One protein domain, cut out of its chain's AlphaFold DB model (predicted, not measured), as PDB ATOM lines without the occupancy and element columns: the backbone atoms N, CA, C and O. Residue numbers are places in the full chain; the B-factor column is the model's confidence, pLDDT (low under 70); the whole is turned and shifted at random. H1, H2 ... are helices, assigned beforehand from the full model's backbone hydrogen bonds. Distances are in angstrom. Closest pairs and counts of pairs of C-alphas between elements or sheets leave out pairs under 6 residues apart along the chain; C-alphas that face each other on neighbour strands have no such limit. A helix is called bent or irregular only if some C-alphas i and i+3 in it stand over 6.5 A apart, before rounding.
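Overview. This is residues 12 to 92 of the 93 residues of an uncharacterized protein of Nanosalinarum sp. (strain J07AB56) (UniProt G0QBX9). One long helix, H4, runs along most of an elongated body, and three shorter helices pack on it: H1 across its beginning, the kinked H2 crossing it, and H3 paired with it as a helical hairpin. The printed part has 81 residues, with four named helices in the order H1, H2, H3, H4 and no named strand; the class is all helix. It is compact, with a radius of gyration of the C-alphas of 13.4 A, and spans 41 by 26 by 18 A.

Along the chain. H1, residues 12 to 21, begins at C-alpha 12 (372.591, 302.094, 366.596) and is 14.3 A long from first to last C-alpha. H2, residues 25 to 44, measures 24.6 A; it is irregular, with C-alphas 35 and 38 7.2 A apart, and has a kink of 69 degrees near residue 35. H3, residues 52 to 62, measures 15.4 A. H4, residues 67 to 90, measures 34.8 A and ends at C-alpha 90 (353.049, 275.047, 369.788).

Arrangement. H2 and H4 are the hub, touching three helices each; the helix packing is mostly crossed, with one shallow tilt among four pairs. H1 and H2 only just touch, only at the corner, with 3 pairs of C-alphas within 8 A; the closest, Trp 19 and Phe 25, are 4.5 A apart. H1 touches residues 67 to 71 of H4, about perpendicular at 88 degrees, with the closest C-alphas, Glu 12 and Asp 67, 5.7 A apart. H2 touches H4 at a steep tilt of 46 degrees, the same way; the closest C-alphas, Val 29 and Ala 72, are 4.5 A apart. H2 touches H3 with residues 39 to 43 alone, about perpendicular at 76 degrees; the closest C-alphas, Phe 40 and Pro 52, are 6.7 A apart. H3 and H4, a hairpin, touch at a shallow tilt of 30 degrees, opposite ways, with the closest C-alphas, Pro 52 and Ser 81, 5.7 A apart. H1 and H3 are apart. Each O i to N i+4 pair is within hydrogen-bond range in H1, H3 and H4, and 11 of 16 are in H2.

Size, cuts and confidence. The C-alphas farthest apart, Asn 22 and Ser 92, are 41.5 A from each other. The printed part has no cut; the links H1 to H2 and H3 to H4 are tight, and H2 to H3 is short. Mean pLDDT of the printed part is 85.2, with residues 91 to 92 under 70.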
ATOM      1  N   GLU A  12     373.197 303.202 367.336       75.69
ATOM      2  CA  GLU A  12     372.591 302.094 366.596       75.69
ATOM      3  C   GLU A  12     371.211 302.469 366.021       75.69
ATOM      4  O   GLU A  12     370.956 302.231 364.842       75.69
ATOM      5  N   GLU A  13     370.340 303.129 366.796       74.12
ATOM      6  CA  GLU A  13     369.017 303.566 366.314       74.12
ATOM      7  C   GLU A  13     369.115 304.581 365.168       74.12
ATOM      8  O   GLU A  13     368.352 304.505 364.207       74.12
ATOM      9  N   LYS A  14     370.075 305.511 365.233       81.69
ATOM     10  CA  LYS A  14     370.302 306.484 364.150       81.69
ATOM     11  C   LYS A  14     370.750 305.800 362.868       81.69
ATOM     12  O   LYS A  14     370.251 306.125 361.797       81.69
ATOM     13  N   LEU A  15     371.660 304.837 362.987       81.31
ATOM     14  CA  LEU A  15     372.148 304.063 361.853       81.31
ATOM     15  C   LEU A  15     371.020 303.233 361.218       81.31
ATOM     16  O   LEU A  15     370.873 303.209 359.997       81.31
ATOM     17  N   ALA A  16     370.191 302.592 362.045       81.19
ATOM     18  CA  ALA A  16     369.031 301.836 361.588       81.19
ATOM     19  C   ALA A  16     368.028 302.730 360.840       81.19
ATOM     20  O   ALA A  16     367.557 302.357 359.763       81.19
ATOM     21  N   ASP A  17     367.732 303.915 361.376       81.94
ATOM     22  CA  ASP A  17     366.843 304.886 360.739       81.94
ATOM     23  C   ASP A  17     367.417 305.399 359.414       81.94
ATOM     24  O   ASP A  17     366.712 305.385 358.406       81.94
ATOM     25  N   GLU A  18     368.704 305.753 359.363       83.75
ATOM     26  CA  GLU A  18     369.372 306.157 358.120       83.75
ATOM     27  C   GLU A  18     369.292 305.057 357.054       83.75
ATOM     28  O   GLU A  18     369.010 305.318 355.883       83.75
ATOM     29  N   TRP A  19     369.505 303.799 357.430       85.12
ATOM     30  CA  TRP A  19     369.391 302.684 356.497       85.12
ATOM     31  C   TRP A  19     367.957 302.453 356.014       85.12
ATOM     32  O   TRP A  19     367.766 302.075 354.852       85.12
ATOM     33  N   ARG A  20     366.956 302.676 356.874       83.44
ATOM     34  CA  ARG A  20     365.531 302.592 356.513       83.44
ATOM     35  C   ARG A  20     365.143 303.715 355.559       83.44
ATOM     36  O   ARG A  20     364.505 303.441 354.548       83.44
ATOM     37  N   GLU A  21     365.586 304.943 355.824       85.38
ATOM     38  CA  GLU A  21     365.363 306.103 354.950       85.38
ATOM     39  C   GLU A  21     365.987 305.922 353.560       85.38
ATOM     40  O   GLU A  21     365.440 306.398 352.568       85.38
ATOM     41  N   ASN A  22     367.106 305.198 353.470       84.00
ATOM     42  CA  ASN A  22     367.797 304.918 352.212       84.00
ATOM     43  C   ASN A  22     367.349 303.614 351.515       84.00
ATOM     44  O   ASN A  22     367.977 303.222 350.531       84.00
ATOM     45  N   GLU A  23     366.318 302.916 352.011       85.00
ATOM     46  CA  GLU A  23     365.877 301.596 351.510       85.00
ATOM     47  C   GLU A  23     367.005 300.533 351.476       85.00
ATOM     48  O   GLU A  23     366.975 299.574 350.703       85.00
ATOM     49  N   GLN A  24     368.039 300.694 352.309       87.50
ATOM     50  CA  GLN A  24     369.181 299.773 352.392       87.50
ATOM     51  C   GLN A  24     369.158 298.888 353.637       87.50
ATOM     52  O   GLN A  24     369.979 297.978 353.727       87.50
ATOM     53  N   PHE A  25     368.222 299.120 354.562       85.25
ATOM     54  CA  PHE A  25     368.123 298.402 355.833       85.25
ATOM     55  C   PHE A  25     368.157 296.885 355.658       85.25
ATOM     56  O   PHE A  25     369.095 296.246 356.126       85.25
ATOM     57  N   GLU A  26     367.225 296.318 354.892       84.44
ATOM     58  CA  GLU A  26     367.169 294.868 354.666       84.44
ATOM     59  C   GLU A  26     368.455 294.331 354.028       84.44
ATOM     60  O   GLU A  26     368.974 293.303 354.451       84.44
ATOM     61  N   ARG A  27     369.040 295.055 353.062       86.94
ATOM     62  CA  ARG A  27     370.300 294.641 352.418       86.94
ATOM     63  C   ARG A  27     371.475 294.610 353.382       86.94
ATOM     64  O   ARG A  27     372.331 293.739 353.249       86.94
ATOM     65  N   GLN A  28     371.567 295.588 354.278       85.94
ATOM     66  CA  GLN A  28     372.657 295.654 355.244       85.94
ATOM     67  C   GLN A  28     372.467 294.603 356.333       85.94
ATOM     68  O   GLN A  28     373.408 293.871 356.634       85.94
ATOM     69  N   VAL A  29     371.240 294.432 356.833       86.94
ATOM     70  CA  VAL A  29     370.903 293.340 357.754       86.94
ATOM     71  C   VAL A  29     371.275 291.998 357.127       86.94
ATOM     72  O   VAL A  29     372.056 291.265 357.724       86.94
ATOM     73  N   ASP A  30     370.850 291.711 355.894       86.94
ATOM     74  CA  ASP A  30     371.180 290.460 355.196       86.94
ATOM     75  C   ASP A  30     372.679 290.285 354.949       86.94
ATOM     76  O   ASP A  30     373.219 289.179 355.066       86.94
ATOM     77  N   ARG A  31     373.394 291.380 354.665       88.31
ATOM     78  CA  ARG A  31     374.850 291.339 354.528       88.31
ATOM     79  C   ARG A  31     375.515 290.875 355.812       88.31
ATOM     80  O   ARG A  31     376.510 290.176 355.708       88.31
ATOM     81  N   HIS A  32     375.015 291.227 356.990       87.56
ATOM     82  CA  HIS A  32     375.597 290.790 358.263       87.56
ATOM     83  C   HIS A  32     374.912 289.544 358.840       87.56
ATOM     84  O   HIS A  32     375.496 288.859 359.679       87.56
ATOM     85  N   ARG A  33     373.729 289.184 358.331       85.62
ATOM     86  CA  ARG A  33     372.906 288.058 358.779       85.62
ATOM     87  C   ARG A  33     373.661 286.742 358.783       85.62
ATOM     88  O   ARG A  33     373.637 286.042 359.790       85.62
ATOM     89  N   HIS A  34     374.416 286.455 357.725       86.25
ATOM     90  CA  HIS A  34     375.198 285.221 357.610       86.25
ATOM     91  C   HIS A  34     376.239 285.019 358.728       86.25
ATOM     92  O   HIS A  34     376.702 283.904 358.930       86.25
ATOM     93  N   LYS A  35     376.636 286.071 359.460       85.12
ATOM     94  CA  LYS A  35     377.585 285.948 360.582       85.12
ATOM     95  C   LYS A  35     376.934 285.413 361.854       85.12
ATOM     96  O   LYS A  35     377.622 284.858 362.708       85.12
ATOM     97  N   PHE A  36     375.629 285.632 362.004       87.25
ATOM     98  CA  PHE A  36     374.917 285.405 363.258       87.25
ATOM     99  C   PHE A  36     373.791 284.385 363.120       87.25
ATOM    100  O   PHE A  36     373.560 283.639 364.064       87.25
ATOM    101  N   GLN A  37     373.124 284.325 361.963       87.31
ATOM    102  CA  GLN A  37     371.950 283.485 361.712       87.31
ATOM    103  C   GLN A  37     372.175 282.029 362.117       87.31
ATOM    104  O   GLN A  37     371.358 281.495 362.863       87.31
ATOM    105  N   ASP A  38     373.307 281.438 361.734       90.62
ATOM    106  CA  ASP A  38     373.644 280.046 362.051       90.62
ATOM    107  C   ASP A  38     373.539 279.758 363.559       90.62
ATOM    108  O   ASP A  38     372.947 278.767 363.971       90.62
ATOM    109  N   ARG A  39     374.000 280.682 364.416       87.94
ATOM    110  CA  ARG A  39     373.932 280.533 365.885       87.94
ATOM    111  C   ARG A  39     372.495 280.512 366.404       87.94
ATOM    112  O   ARG A  39     372.190 279.799 367.360       87.94
ATOM    113  N   PHE A  40     371.623 281.336 365.823       88.44
ATOM    114  CA  PHE A  40     370.214 281.384 366.208       88.44
ATOM    115  C   PHE A  40     369.457 280.159 365.693       88.44
ATOM    116  O   PHE A  40     368.629 279.612 366.423       88.44
ATOM    117  N   GLU A  41     369.759 279.701 364.477       89.31
ATOM    118  CA  GLU A  41     369.179 278.486 363.902       89.31
ATOM    119  C   GLU A  41     369.589 277.237 364.674       89.31
ATOM    120  O   GLU A  41     368.715 276.454 365.047       89.31
ATOM    121  N   ASP A  42     370.872 277.099 365.006       89.69
ATOM    122  CA  ASP A  42     371.383 276.012 365.843       89.69
ATOM    123  C   ASP A  42     370.638 275.951 367.179       89.69
ATOM    124  O   ASP A  42     370.259 274.876 367.643       89.69
ATOM    125  N   ASN A  43     370.376 277.109 367.793       87.12
ATOM    126  CA  ASN A  43     369.598 277.190 369.024       87.12
ATOM    127  C   ASN A  43     368.129 276.781 368.821       87.12
ATOM    128  O   ASN A  43     367.579 276.106 369.686       87.12
ATOM    129  N   MET A  44     367.495 277.144 367.700       85.44
ATOM    130  CA  MET A  44     366.115 276.728 367.387       85.44
ATOM    131  C   MET A  44     365.983 275.226 367.114       85.44
ATOM    132  O   MET A  44     364.900 274.677 367.291       85.44
ATOM    133  N   GLN A  45     367.057 274.564 366.683       87.00
ATOM    134  CA  GLN A  45     367.073 273.120 366.438       87.00
ATOM    135  C   GLN A  45     367.289 272.289 367.713       87.00
ATOM    136  O   GLN A  45     367.187 271.061 367.667       87.00
ATOM    137  N   GLN A  46     367.589 272.922 368.852       84.81
ATOM    138  CA  GLN A  46     367.737 272.211 370.120       84.81
ATOM    139  C   GLN A  46     366.388 271.715 370.644       84.81
ATOM    140  O   GLN A  46     365.355 272.346 370.442       84.81
ATOM    141  N   GLU A  47     366.417 270.609 371.394       80.88
ATOM    142  CA  GLU A  47     365.231 270.028 372.043       80.88
ATOM    143  C   GLU A  47     364.510 271.038 372.951       80.88
ATOM    144  O   GLU A  47     363.283 271.053 373.032       80.88
ATOM    145  N   VAL A  48     365.276 271.922 373.598       82.06
ATOM    146  CA  VAL A  48     364.762 273.055 374.370       82.06
ATOM    147  C   VAL A  48     365.486 274.319 373.902       82.06
ATOM    148  O   VAL A  48     366.558 274.636 374.428       82.06
ATOM    149  N   PRO A  49     364.935 275.053 372.920       83.31
ATOM    150  CA  PRO A  49     365.583 276.247 372.404       83.31
ATOM    151  C   PRO A  49     365.630 277.326 373.490       83.31
ATOM    152  O   PRO A  49     364.622 277.639 374.138       83.31
ATOM    153  N   THR A  50     366.805 277.918 373.702       86.62
ATOM    154  CA  THR A  50     366.954 279.028 374.650       86.62
ATOM    155  C   THR A  50     366.438 280.333 374.054       86.62
ATOM    156  O   THR A  50     366.293 280.471 372.839       86.62
ATOM    157  N   HIS A  51     366.133 281.308 374.910       87.56
ATOM    158  CA  HIS A  51     365.640 282.599 374.443       87.56
ATOM    159  C   HIS A  51     366.691 283.283 373.538       87.56
ATOM    160  O   HIS A  51     367.836 283.426 373.976       87.56
ATOM    161  N   PRO A  52     366.332 283.778 372.337       89.19
ATOM    162  CA  PRO A  52     367.268 284.398 371.386       89.19
ATOM    163  C   PRO A  52     368.109 285.547 371.962       89.19
ATOM    164  O   PRO A  52     369.275 285.696 371.617       89.19
ATOM    165  N   TYR A  53     367.566 286.312 372.917       88.44
ATOM    166  CA  TYR A  53     368.331 287.309 373.689       88.44
ATOM    167  C   TYR A  53     369.612 286.752 374.341       88.44
ATOM    168  O   TYR A  53     370.601 287.468 374.469       88.44
ATOM    169  N   LYS A  54     369.621 285.480 374.757       89.06
ATOM    170  CA  LYS A  54     370.817 284.853 375.325       89.06
ATOM    171  C   LYS A  54     371.917 284.723 374.270       89.06
ATOM    172  O   LYS A  54     373.044 285.116 374.538       89.06
ATOM    173  N   ILE A  55     371.562 284.262 373.070       89.19
ATOM    174  CA  ILE A  55     372.478 284.159 371.926       89.19
ATOM    175  C   ILE A  55     372.985 285.545 371.518       89.19
ATOM    176  O   ILE A  55     374.186 285.738 371.361       89.19
ATOM    177  N   PHE A  56     372.087 286.532 371.438       88.81
ATOM    178  CA  PHE A  56     372.441 287.937 371.213       88.81
ATOM    179  C   PHE A  56     373.512 288.408 372.202       88.81
ATOM    180  O   PHE A  56     374.564 288.901 371.802       88.81
ATOM    181  N   ARG A  57     373.266 288.205 373.498       88.25
ATOM    182  CA  ARG A  57     374.176 288.634 374.557       88.25
ATOM    183  C   ARG A  57     375.529 287.932 374.466       88.25
ATOM    184  O   ARG A  57     376.548 288.597 374.576       88.25
ATOM    185  N   GLU A  58     375.541 286.623 374.230       88.44
ATOM    186  CA  GLU A  58     376.779 285.854 374.061       88.44
ATOM    187  C   GLU A  58     377.601 286.357 372.868       88.44
ATOM    188  O   GLU A  58     378.818 286.480 372.976       88.44
ATOM    189  N   ILE A  59     376.958 286.701 371.749       86.88
ATOM    190  CA  ILE A  59     377.644 287.236 370.565       86.88
ATOM    191  C   ILE A  59     378.232 288.621 370.850       86.88
ATOM    192  O   ILE A  59     379.385 288.858 370.490       86.88
ATOM    193  N   VAL A  60     377.475 289.506 371.509       87.06
ATOM    194  CA  VAL A  60     377.920 290.861 371.886       87.06
ATOM    195  C   VAL A  60     379.051 290.819 372.917       87.06
ATOM    196  O   VAL A  60     379.967 291.628 372.850       87.06
ATOM    197  N   GLU A  61     379.003 289.892 373.876       84.75
ATOM    198  CA  GLU A  61     380.048 289.747 374.896       84.75
ATOM    199  C   GLU A  61     381.312 289.063 374.345       84.75
ATOM    200  O   GLU A  61     382.413 289.344 374.815       84.75
ATOM    201  N   ALA A  62     381.178 288.174 373.353       85.81
ATOM    202  CA  ALA A  62     382.301 287.431 372.778       85.81
ATOM    203  C   ALA A  62     382.999 288.138 371.605       85.81
ATOM    204  O   ALA A  62     384.125 287.767 371.273       85.81
ATOM    205  N   ASN A  63     382.352 289.115 370.961       82.44
ATOM    206  CA  ASN A  63     382.880 289.794 369.776       82.44
ATOM    207  C   ASN A  63     382.820 291.315 369.929       82.44
ATOM    208  O   ASN A  63     381.836 291.872 370.409       82.44
ATOM    209  N   GLU A  64     383.841 292.002 369.421       82.25
ATOM    210  CA  GLU A  64     383.765 293.443 369.184       82.25
ATOM    211  C   GLU A  64     382.963 293.690 367.902       82.25
ATOM    212  O   GLU A  64     383.499 293.646 366.798       82.25
ATOM    213  N   LEU A  65     381.653 293.886 368.061       83.94
ATOM    214  CA  LEU A  65     380.739 294.179 366.958       83.94
ATOM    215  C   LEU A  65     380.798 295.657 366.574       83.94
ATOM    216  O   LEU A  65     380.787 296.523 367.454       83.94
ATOM    217  N   SER A  66     380.780 295.939 365.273       86.19
ATOM    218  CA  SER A  66     380.511 297.294 364.784       86.19
ATOM    219  C   SER A  66     379.051 297.696 365.033       86.19
ATOM    220  O   SER A  66     378.182 296.844 365.230       86.19
ATOM    221  N   ASP A  67     378.760 298.998 364.976       83.94
ATOM    222  CA  ASP A  67     377.383 299.505 365.087       83.94
ATOM    223  C   ASP A  67     376.467 298.873 364.017       83.94
ATOM    224  O   ASP A  67     375.336 298.490 364.307       83.94
ATOM    225  N   GLU A  68     376.992 298.664 362.803       85.31
ATOM    226  CA  GLU A  68     376.306 297.981 361.696       85.31
ATOM    227  C   GLU A  68     375.929 296.534 362.050       85.31
ATOM    228  O   GLU A  68     374.812 296.076 361.800       85.31
ATOM    229  N   GLU A  69     376.866 295.807 362.659       86.56
ATOM    230  CA  GLU A  69     376.666 294.422 363.072       86.56
ATOM    231  C   GLU A  69     375.698 294.309 364.243       86.56
ATOM    232  O   GLU A  69     374.918 293.360 364.284       86.56
ATOM    233  N   ARG A  70     375.709 295.274 365.169       87.12
ATOM    234  CA  ARG A  70     374.753 295.326 366.279       87.12
ATOM    235  C   ARG A  70     373.331 295.550 365.799       87.12
ATOM    236  O   ARG A  70     372.454 294.806 366.221       87.12
ATOM    237  N   VAL A  71     373.116 296.506 364.894       87.50
ATOM    238  CA  VAL A  71     371.792 296.761 364.304       87.50
ATOM    239  C   VAL A  71     371.275 295.513 363.592       87.50
ATOM    240  O   VAL A  71     370.141 295.093 363.815       87.50
ATOM    241  N   ALA A  72     372.120 294.865 362.787       88.38
ATOM    242  CA  ALA A  72     371.745 293.618 362.129       88.38
ATOM    243  C   ALA A  72     371.431 292.498 363.135       88.38
ATOM    244  O   ALA A  72     370.449 291.775 362.978       88.38
ATOM    245  N   LEU A  73     372.245 292.358 364.182       88.94
ATOM    246  CA  LEU A  73     372.060 291.351 365.221       88.94
ATOM    247  C   LEU A  73     370.779 291.585 366.041       88.94
ATOM    248  O   LEU A  73     370.114 290.616 366.408       88.94
ATOM    249  N   GLU A  74     370.419 292.838 366.322       89.12
ATOM    250  CA  GLU A  74     369.158 293.184 366.983       89.12
ATOM    251  C   GLU A  74     367.943 292.788 366.144       89.12
ATOM    252  O   GLU A  74     367.031 292.152 366.678       89.12
ATOM    253  N   GLU A  75     367.960 293.083 364.843       89.94
ATOM    254  CA  GLU A  75     366.873 292.721 363.926       89.94
ATOM    255  C   GLU A  75     366.695 291.194 363.854       89.94
ATOM    256  O   GLU A  75     365.589 290.669 364.003       89.94
ATOM    257  N   ILE A  76     367.801 290.451 363.733       88.75
ATOM    258  CA  ILE A  76     367.789 288.979 363.727       88.75
ATOM    259  C   ILE A  76     367.257 288.442 365.061       88.75
ATOM    260  O   ILE A  76     366.446 287.516 365.088       88.75
ATOM    261  N   LYS A  77     367.674 289.021 366.192       91.44
ATOM    262  CA  LYS A  77     367.178 288.625 367.517       91.44
ATOM    263  C   LYS A  77     365.661 288.801 367.615       91.44
ATOM    264  O   LYS A  77     365.013 287.921 368.181       91.44
ATOM    265  N   GLU A  78     365.096 289.895 367.110       89.69
ATOM    266  CA  GLU A  78     363.640 290.118 367.097       89.69
ATOM    267  C   GLU A  78     362.914 289.077 366.233       89.69
ATOM    268  O   GLU A  78     361.978 288.429 366.712       89.69
ATOM    269  N   GLU A  79     363.405 288.814 365.018       89.00
ATOM    270  CA  GLU A  79     362.848 287.792 364.121       89.00
ATOM    271  C   GLU A  79     362.812 286.405 364.785       89.00
ATOM    272  O   GLU A  79     361.774 285.735 364.839       89.00
ATOM    273  N   PHE A  80     363.936 285.976 365.364       88.88
ATOM    274  CA  PHE A  80     364.021 284.685 366.044       88.88
ATOM    275  C   PHE A  80     363.252 284.656 367.368       88.88
ATOM    276  O   PHE A  80     362.803 283.584 367.776       88.88
ATOM    277  N   SER A  81     363.062 285.797 368.041       89.62
ATOM    278  CA  SER A  81     362.229 285.879 369.251       89.62
ATOM    279  C   SER A  81     360.762 285.618 368.926       89.62
ATOM    280  O   SER A  81     360.112 284.870 369.659       89.62
ATOM    281  N   GLY A  82     360.267 286.132 367.794       88.00
ATOM    282  CA  GLY A  82     358.942 285.789 367.272       88.00
ATOM    283  C   GLY A  82     358.797 284.287 367.019       88.00
ATOM    284  O   GLY A  82     357.905 283.645 367.574       88.00
ATOM    285  N   ARG A  83     359.748 283.695 366.285       87.38
ATOM    286  CA  ARG A  83     359.763 282.248 365.991       87.38
ATOM    287  C   ARG A  83     359.827 281.387 367.256       87.38
ATOM    288  O   ARG A  83     359.132 280.378 367.356       87.38
ATOM    289  N   TRP A  84     360.638 281.780 368.236       89.12
ATOM    290  CA  TRP A  84     360.744 281.078 369.516       89.12
ATOM    291  C   TRP A  84     359.436 281.136 370.314       89.12
ATOM    292  O   TRP A  84     359.024 280.136 370.905       89.12
ATOM    293  N   GLN A  85     358.766 282.290 370.322       87.25
ATOM    294  CA  GLN A  85     357.475 282.463 370.983       87.25
ATOM    295  C   GLN A  85     356.409 281.551 370.356       87.25
ATOM    296  O   GLN A  85     355.673 280.885 371.087       87.25
ATOM    297  N   GLU A  86     356.358 281.478 369.024       86.88
ATOM    298  CA  GLU A  86     355.463 280.580 368.283       86.88
ATOM    299  C   GLU A  86     355.749 279.102 368.592       86.88
ATOM    300  O   GLU A  86     354.832 278.347 368.922       86.88
ATOM    301  N   LEU A  87     357.026 278.700 368.585       82.44
ATOM    302  CA  LEU A  87     357.472 277.358 368.985       82.44
ATOM    303  C   LEU A  87     357.008 277.015 370.403       82.44
ATOM    304  O   LEU A  87     356.386 275.977 370.631       82.44
ATOM    305  N   LYS A  88     357.250 277.908 371.365       81.88
ATOM    306  CA  LYS A  88     356.836 277.713 372.757       81.88
ATOM    307  C   LYS A  88     355.322 277.524 372.882       81.88
ATOM    308  O   LYS A  88     354.876 276.685 373.665       81.88
ATOM    309  N   GLN A  89     354.537 278.288 372.123       78.06
ATOM    310  CA  GLN A  89     353.081 278.145 372.095       78.06
ATOM    311  C   GLN A  89     352.658 276.801 371.489       78.06
ATOM    312  O   GLN A  89     351.787 276.142 372.050       78.06
ATOM    313  N   SER A  90     353.319 276.346 370.420       75.00
ATOM    314  CA  SER A  90     353.049 275.047 369.788       75.00
ATOM    315  C   SER A  90     353.366 273.847 370.686       75.00
ATOM    316  O   SER A  90     352.709 272.822 370.559       75.00
ATOM    317  N   HIS A  91     354.355 273.952 371.576       61.62
ATOM    318  CA  HIS A  91     354.715 272.893 372.530       61.62
ATOM    319  C   HIS A  91     353.887 272.913 373.828       61.62
ATOM    320  O   HIS A  91     354.007 271.997 374.639       61.62
ATOM    321  N   SER A  92     353.079 273.955 374.050       57.69
ATOM    322  CA  SER A  92     352.233 274.105 375.245       57.69
ATOM    323  C   SER A  92     350.766 273.687 375.025       57.69
ATOM    324  O   SER A  92     349.986 273.764 375.975       57.69
TER     325      SER A  92